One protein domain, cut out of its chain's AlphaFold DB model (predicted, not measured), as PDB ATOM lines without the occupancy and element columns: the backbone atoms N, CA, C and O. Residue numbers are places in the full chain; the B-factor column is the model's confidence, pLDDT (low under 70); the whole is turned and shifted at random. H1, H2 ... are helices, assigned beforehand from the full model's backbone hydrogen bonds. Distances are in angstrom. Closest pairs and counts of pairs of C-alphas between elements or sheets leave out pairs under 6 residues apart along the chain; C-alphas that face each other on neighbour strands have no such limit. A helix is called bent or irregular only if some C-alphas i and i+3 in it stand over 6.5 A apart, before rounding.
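Overview. This is residues 40 to 92 of the 92 residues of an uncharacterized protein of Corchorus olitorius (UniProt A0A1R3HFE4). This model has little regular structure: a long, loose loop, residues 40 to 69, folds back into one helix, H1, and a short helix, H2, makes a corner at its far end. Residues 57 to 67 and 69 to 75, of which 70 to 75 belong to H1, stand free. The printed part has 53 residues with two named helices, H1 then H2, and no named strand; the class is all helix, with 19 residues in named elements. It is flat, 39 by 31 by 14 A, and loose, with a radius of gyration of the C-alphas of 14.0 A.

Along the chain. Find C-alpha 70 at (-12.744, 5.981, 80.406); from there H1, residues 70 to 82, runs 18.1 A to C-alpha 82. H2, residues 85 to 90, ends at C-alpha 90, (-12.340, -16.757, 87.366); it is irregular, with C-alphas 86 and 89 7.1 A apart.

Arrangement. Look at the closest C-alphas of H1 and H2, Leu 81 and Ile 87, 6.7 A apart: the helices are close but not clearly touching. Their lines are about perpendicular, at 82 degrees. In H1 every O i to N i+4 pair is within hydrogen-bond range; in H2 0 of 2 are, but 2 of 3 O i to N i+3 pairs.

Size, cuts and confidence. The farthest C-alphas, Gly 63 and Glu 92, are 41.7 A apart. The printed part has no cut, and the H1 to H2 link is tight. Residues 55 and 92 have pLDDT under 70.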
ATOM      1  N   GLY A  40     -11.699   2.087 109.883       76.44
ATOM      2  CA  GLY A  40     -12.696   1.181 110.458       76.44
ATOM      3  C   GLY A  40     -12.308  -0.298 110.462       76.44
ATOM      4  O   GLY A  40     -13.150  -1.128 110.801       76.44
ATOM      5  N   GLY A  41     -11.047  -0.622 110.148       72.69
ATOM      6  CA  GLY A  41     -10.498  -1.981 110.234       72.69
ATOM      7  C   GLY A  41     -11.172  -2.997 109.307       72.69
ATOM      8  O   GLY A  41     -11.967  -2.636 108.447       72.69
ATOM      9  N   ASP A  42     -10.815  -4.276 109.435       70.75
ATOM     10  CA  ASP A  42     -11.360  -5.358 108.602       70.75
ATOM     11  C   ASP A  42     -12.875  -5.520 108.797       70.75
ATOM     12  O   ASP A  42     -13.368  -5.671 109.917       70.75
ATOM     13  N   VAL A  43     -13.613  -5.461 107.691       76.81
ATOM     14  CA  VAL A  43     -15.076  -5.526 107.674       76.81
ATOM     15  C   VAL A  43     -15.468  -6.802 106.954       76.81
ATOM     16  O   VAL A  43     -14.939  -7.072 105.880       76.81
ATOM     17  N   ASP A  44     -16.435  -7.552 107.493       81.50
ATOM     18  CA  ASP A  44     -16.992  -8.717 106.797       81.50
ATOM     19  C   ASP A  44     -17.356  -8.326 105.346       81.50
ATOM     20  O   ASP A  44     -18.153  -7.393 105.139       81.50
ATOM     21  N   PRO A  45     -16.783  -9.007 104.334       79.62
ATOM     22  CA  PRO A  45     -17.049  -8.700 102.940       79.62
ATOM     23  C   PRO A  45     -18.525  -8.787 102.571       79.62
ATOM     24  O   PRO A  45     -18.942  -8.146 101.599       79.62
ATOM     25  N   LYS A  46     -19.339  -9.525 103.344       85.25
ATOM     26  CA  LYS A  46     -20.764  -9.761 103.064       85.25
ATOM     27  C   LYS A  46     -20.977 -10.279 101.634       85.25
ATOM     28  O   LYS A  46     -21.910  -9.866 100.949       85.25
ATOM     29  N   GLY A  47     -20.074 -11.151 101.178       82.88
ATOM     30  CA  GLY A  47     -20.086 -11.739  99.834       82.88
ATOM     31  C   GLY A  47     -19.444 -10.892  98.727       82.88
ATOM     32  O   GLY A  47     -19.553 -11.260  97.562       82.88
ATOM     33  N   ARG A  48     -18.792  -9.770  99.057       86.12
ATOM     34  CA  ARG A  48     -17.938  -9.003  98.130       86.12
ATOM     35  C   ARG A  48     -16.496  -9.523  98.171       86.12
ATOM     36  O   ARG A  48     -16.138 -10.231  99.105       86.12
ATOM     37  N   LEU A  49     -15.676  -9.128  97.195       86.50
ATOM     38  CA  LEU A  49     -14.226  -9.346  97.253       86.50
ATOM     39  C   LEU A  49     -13.608  -8.558  98.413       86.50
ATOM     40  O   LEU A  49     -14.088  -7.462  98.735       86.50
ATOM     41  N   SER A  50     -12.521  -9.074  98.991       86.81
ATOM     42  CA  SER A  50     -11.828  -8.436 100.120       86.81
ATOM     43  C   SER A  50     -11.399  -6.996  99.815       86.81
ATOM     44  O   SER A  50     -11.514  -6.113 100.657       86.81
ATOM     45  N   ILE A  51     -11.011  -6.717  98.569       85.12
ATOM     46  CA  ILE A  51     -10.617  -5.382  98.094       85.12
ATOM     47  C   ILE A  51     -11.743  -4.329  98.156       85.12
ATOM     48  O   ILE A  51     -11.471  -3.137  98.033       85.12
ATOM     49  N   PHE A  52     -13.002  -4.744  98.347       83.50
ATOM     50  CA  PHE A  52     -14.177  -3.867  98.420       83.50
ATOM     51  C   PHE A  52     -14.822  -3.814  99.815       83.50
ATOM     52  O   PHE A  52     -15.968  -3.365  99.952       83.50
ATOM     53  N   THR A  53     -14.135  -4.281 100.861       84.50
ATOM     54  CA  THR A  53     -14.662  -4.223 102.235       84.50
ATOM     55  C   THR A  53     -14.478  -2.851 102.877       84.50
ATOM     56  O   THR A  53     -15.369  -2.410 103.611       84.50
ATOM     57  N   HIS A  54     -13.411  -2.131 102.526       76.25
ATOM     58  CA  HIS A  54     -13.096  -0.803 103.054       76.25
ATOM     59  C   HIS A  54     -13.554   0.317 102.125       76.25
ATOM     60  O   HIS A  54     -13.259   0.334 100.929       76.25
ATOM     61  N   ALA A  55     -14.227   1.318 102.692       69.81
ATOM     62  CA  ALA A  55     -14.420   2.591 102.014       69.81
ATOM     63  C   ALA A  55     -13.091   3.357 102.067       69.81
ATOM     64  O   ALA A  55     -12.834   4.082 103.021       69.81
ATOM     65  N   GLY A  56     -12.221   3.151 101.077       70.38
ATOM     66  CA  GLY A  56     -10.928   3.834 101.033       70.38
ATOM     67  C   GLY A  56     -11.085   5.356 101.106       70.38
ATOM     68  O   GLY A  56     -11.939   5.940 100.432       70.38
ATOM     69  N   GLN A  57     -10.249   6.016 101.911       72.44
ATOM     70  CA  GLN A  57     -10.190   7.471 101.975       72.44
ATOM     71  C   GLN A  57      -9.122   8.001 101.010       72.44
ATOM     72  O   GLN A  57      -7.967   7.576 101.031       72.44
ATOM     73  N   SER A  58      -9.479   8.959 100.149       73.25
ATOM     74  CA  SER A  58      -8.497   9.587  99.261       73.25
ATOM     75  C   SER A  58      -7.494  10.404 100.079       73.25
ATOM     76  O   SER A  58      -7.848  11.443 100.640       73.25
ATOM     77  N   LEU A  59      -6.237   9.966 100.107       72.00
ATOM     78  CA  LEU A  59      -5.136  10.715 100.701       72.00
ATOM     79  C   LEU A  59      -4.567  11.678  99.654       72.00
ATOM     80  O   LEU A  59      -3.939  11.264  98.684       72.00
ATOM     81  N   GLY A  60      -4.803  12.977  99.826       73.62
ATOM     82  CA  GLY A  60      -4.241  13.986  98.935       73.62
ATOM     83  C   GLY A  60      -4.820  15.385  99.141       73.62
ATOM     84  O   GLY A  60      -5.828  15.547  99.833       73.62
ATOM     85  N   PRO A  61      -4.195  16.420  98.552       77.31
ATOM     86  CA  PRO A  61      -4.713  17.780  98.600       77.31
ATOM     87  C   PRO A  61      -6.120  17.839  98.000       77.31
ATOM     88  O   PRO A  61      -6.340  17.446  96.856       77.31
ATOM     89  N   THR A  62      -7.068  18.411  98.739       72.31
ATOM     90  CA  THR A  62      -8.480  18.531  98.330       72.31
ATOM     91  C   THR A  62      -8.667  19.331  97.025       72.31
ATOM     92  O   THR A  62      -9.725  19.264  96.406       72.31
ATOM     93  N   GLY A  63      -7.647  20.079  96.584       70.69
ATOM     94  CA  GLY A  63      -7.698  20.975  95.423       70.69
ATOM     95  C   GLY A  63      -7.177  20.416  94.094       70.69
ATOM     96  O   GLY A  63      -7.331  21.089  93.081       70.69
ATOM     97  N   SER A  64      -6.573  19.223  94.052       73.19
ATOM     98  CA  SER A  64      -5.993  18.655  92.820       73.19
ATOM     99  C   SER A  64      -6.730  17.396  92.364       73.19
ATOM    100  O   SER A  64      -6.125  16.342  92.160       73.19
ATOM    101  N   ARG A  65      -8.056  17.482  92.231       78.50
ATOM    102  CA  ARG A  65      -8.860  16.368  91.720       78.50
ATOM    103  C   ARG A  65      -8.788  16.341  90.194       78.50
ATOM    104  O   ARG A  65      -9.282  17.253  89.537       78.50
ATOM    105  N   ARG A  66      -8.205  15.281  89.636       87.62
ATOM    106  CA  ARG A  66      -8.309  14.941  88.210       87.62
ATOM    107  C   ARG A  66      -9.263  13.762  88.062       87.62
ATOM    108  O   ARG A  66      -9.187  12.818  88.845       87.62
ATOM    109  N   TYR A  67     -10.143  13.815  87.071       89.19
ATOM    110  CA  TYR A  67     -10.955  12.665  86.683       89.19
ATOM    111  C   TYR A  67     -10.157  11.775  85.727       89.19
ATOM    112  O   TYR A  67      -9.428  12.283  84.870       89.19
ATOM    113  N   LEU A  68     -10.274  10.461  85.910       92.81
ATOM    114  CA  LEU A  68      -9.750   9.494  84.952       92.81
ATOM    115  C   LEU A  68     -10.584   9.566  83.670       92.81
ATOM    116  O   LEU A  68     -11.791   9.806  83.725       92.81
ATOM    117  N   THR A  69      -9.926   9.383  82.532       96.56
ATOM    118  CA  THR A  69     -10.611   9.060  81.272       96.56
ATOM    119  C   THR A  69     -11.200   7.649  81.342       96.56
ATOM    120  O   THR A  69     -10.793   6.858  82.192       96.56
ATOM    121  N   ASP A  70     -12.124   7.315  80.441       97.19
ATOM    122  CA  ASP A  70     -12.744   5.981  80.406       97.19
ATOM    123  C   ASP A  70     -11.695   4.869  80.225       97.19
ATOM    124  O   ASP A  70     -11.753   3.844  80.901       97.19
ATOM    125  N   ASP A  71     -10.677   5.099  79.389       97.62
ATOM    126  CA  ASP A  71      -9.575   4.152  79.178       97.62
ATOM    127  C   ASP A  71      -8.727   3.963  80.444       97.62
ATOM    128  O   ASP A  71      -8.387   2.838  80.812       97.62
ATOM    129  N   GLU A  72      -8.404   5.054  81.148       97.31
ATOM    130  CA  GLU A  72      -7.661   4.996  82.413       97.31
ATOM    131  C   GLU A  72      -8.471   4.315  83.516       97.31
ATOM    132  O   GLU A  72      -7.912   3.577  84.325       97.31
ATOM    133  N   TYR A  73      -9.780   4.564  83.550       95.31
ATOM    134  CA  TYR A  73     -10.686   3.937  84.499       95.31
ATOM    135  C   TYR A  73     -10.762   2.425  84.259       95.31
ATOM    136  O   TYR A  73     -10.532   1.654  85.187       95.31
ATOM    137  N   ASN A  74     -10.971   2.004  83.008       96.81
ATOM    138  CA  ASN A  74     -10.990   0.591  82.623       96.81
ATOM    139  C   ASN A  74      -9.657  -0.101  82.938       96.81
ATOM    140  O   ASN A  74      -9.637  -1.204  83.483       96.81
ATOM    141  N   ALA A  75      -8.529   0.547  82.633       96.75
ATOM    142  CA  ALA A  75      -7.211   0.003  82.945       96.75
ATOM    143  C   ALA A  75      -6.999  -0.160  84.459       96.75
ATOM    144  O   ALA A  75      -6.472  -1.182  84.900       96.75
ATOM    145  N   ALA A  76      -7.425   0.822  85.261       94.12
ATOM    146  CA  ALA A  76      -7.333   0.761  86.716       94.12
ATOM    147  C   ALA A  76      -8.226  -0.342  87.305       94.12
ATOM    148  O   ALA A  76      -7.774  -1.079  88.179       94.12
ATOM    149  N   GLU A  77      -9.457  -0.489  86.811       92.06
ATOM    150  CA  GLU A  77     -10.378  -1.547  87.233       92.06
ATOM    151  C   GLU A  77      -9.789  -2.934  86.957       92.06
ATOM    152  O   GLU A  77      -9.656  -3.741  87.877       92.06
ATOM    153  N   ILE A  78      -9.334  -3.187  85.724       93.31
ATOM    154  CA  ILE A  78      -8.703  -4.461  85.353       93.31
ATOM    155  C   ILE A  78      -7.471  -4.723  86.219       93.31
ATOM    156  O   ILE A  78      -7.288  -5.838  86.699       93.31
ATOM    157  N   TYR A  79      -6.633  -3.711  86.449       93.44
ATOM    158  CA  TYR A  79      -5.448  -3.861  87.286       93.44
ATOM    159  C   TYR A  79      -5.809  -4.274  88.716       93.44
ATOM    160  O   TYR A  79      -5.216  -5.212  89.247       93.44
ATOM    161  N   VAL A  80      -6.787  -3.609  89.335       91.56
ATOM    162  CA  VAL A  80      -7.247  -3.940  90.691       91.56
ATOM    163  C   VAL A  80      -7.755  -5.381  90.757       91.56
ATOM    164  O   VAL A  80      -7.385  -6.114  91.671       91.56
ATOM    165  N   LEU A  81      -8.547  -5.806  89.770       91.00
ATOM    166  CA  LEU A  81      -9.099  -7.158  89.714       91.00
ATOM    167  C   LEU A  81      -8.005  -8.219  89.483       91.00
ATOM    168  O   LEU A  81      -7.930  -9.200  90.215       91.00
ATOM    169  N   MET A  82      -7.097  -8.004  88.530       91.38
ATOM    170  CA  MET A  82      -6.026  -8.960  88.206       91.38
ATOM    171  C   MET A  82      -5.011  -9.161  89.339       91.38
ATOM    172  O   MET A  82      -4.329 -10.180  89.377       91.38
ATOM    173  N   ASN A  83      -4.897  -8.202  90.261       90.06
ATOM    174  CA  ASN A  83      -4.031  -8.309  91.438       90.06
ATOM    175  C   ASN A  83      -4.768  -8.840  92.683       90.06
ATOM    176  O   ASN A  83      -4.191  -8.870  93.768       90.06
ATOM    177  N   CYS A  84      -6.032  -9.249  92.554       90.12
ATOM    178  CA  CYS A  84      -6.814  -9.831  93.637       90.12
ATOM    179  C   CYS A  84      -6.796 -11.365  93.541       90.12
ATOM    180  O   CYS A  84      -7.316 -11.944  92.589       90.12
ATOM    181  N   GLU A  85      -6.230 -12.038  94.549       90.19
ATOM    182  CA  GLU A  85      -6.114 -13.507  94.578       90.19
ATOM    183  C   GLU A  85      -7.475 -14.217  94.501       90.19
ATOM    184  O   GLU A  85      -7.590 -15.282  93.896       90.19
ATOM    185  N   GLU A  86      -8.529 -13.607  95.053       90.94
ATOM    186  CA  GLU A  86      -9.899 -14.137  95.014       90.94
ATOM    187  C   GLU A  86     -10.472 -14.240  93.593       90.94
ATOM    188  O   GLU A  86     -11.433 -14.977  93.374       90.94
ATOM    189  N   ILE A  87      -9.892 -13.520  92.627       90.06
ATOM    190  CA  ILE A  87     -10.330 -13.538  91.227       90.06
ATOM    191  C   ILE A  87      -9.615 -14.631  90.426       90.06
ATOM    192  O   ILE A  87     -10.120 -15.038  89.383       90.06
ATOM    193  N   ALA A  88      -8.509 -15.189  90.927       88.50
ATOM    194  CA  ALA A  88      -7.750 -16.232  90.232       88.50
ATOM    195  C   ALA A  88      -8.601 -17.418  89.717       88.50
ATOM    196  O   ALA A  88      -8.361 -17.848  88.594       88.50
ATOM    197  N   PRO A  89      -9.631 -17.924  90.434       89.88
ATOM    198  CA  PRO A  89     -10.498 -18.994  89.921       89.88
ATOM    199  C   PRO A  89     -11.376 -18.606  88.721       89.88
ATOM    200  O   PRO A  89     -11.969 -19.479  88.092       89.88
ATOM    201  N   PHE A  90     -11.519 -17.311  88.444       85.25
ATOM    202  CA  PHE A  90     -12.340 -16.757  87.366       85.25
ATOM    203  C   PHE A  90     -11.502 -16.279  86.173       85.25
ATOM    204  O   PHE A  90     -12.070 -15.879  85.158       85.25
ATOM    205  N   ILE A  91     -10.173 -16.297  86.303       82.31
ATOM    206  CA  ILE A  91      -9.224 -15.958  85.243       82.31
ATOM    207  C   ILE A  91      -8.773 -17.282  84.620       82.31
ATOM    208  O   ILE A  91      -8.247 -18.147  85.316       82.31
ATOM    209  N   GLU A  92      -9.047 -17.442  83.326       66.19
ATOM    210  CA  GLU A  92      -8.680 -18.618  82.523       66.19
ATOM    211  C   GLU A  92      -7.205 -18.592  82.095       66.19
ATOM    212  O   GLU A  92      -6.732 -17.518  81.650       66.19
TER     213      GLU A  92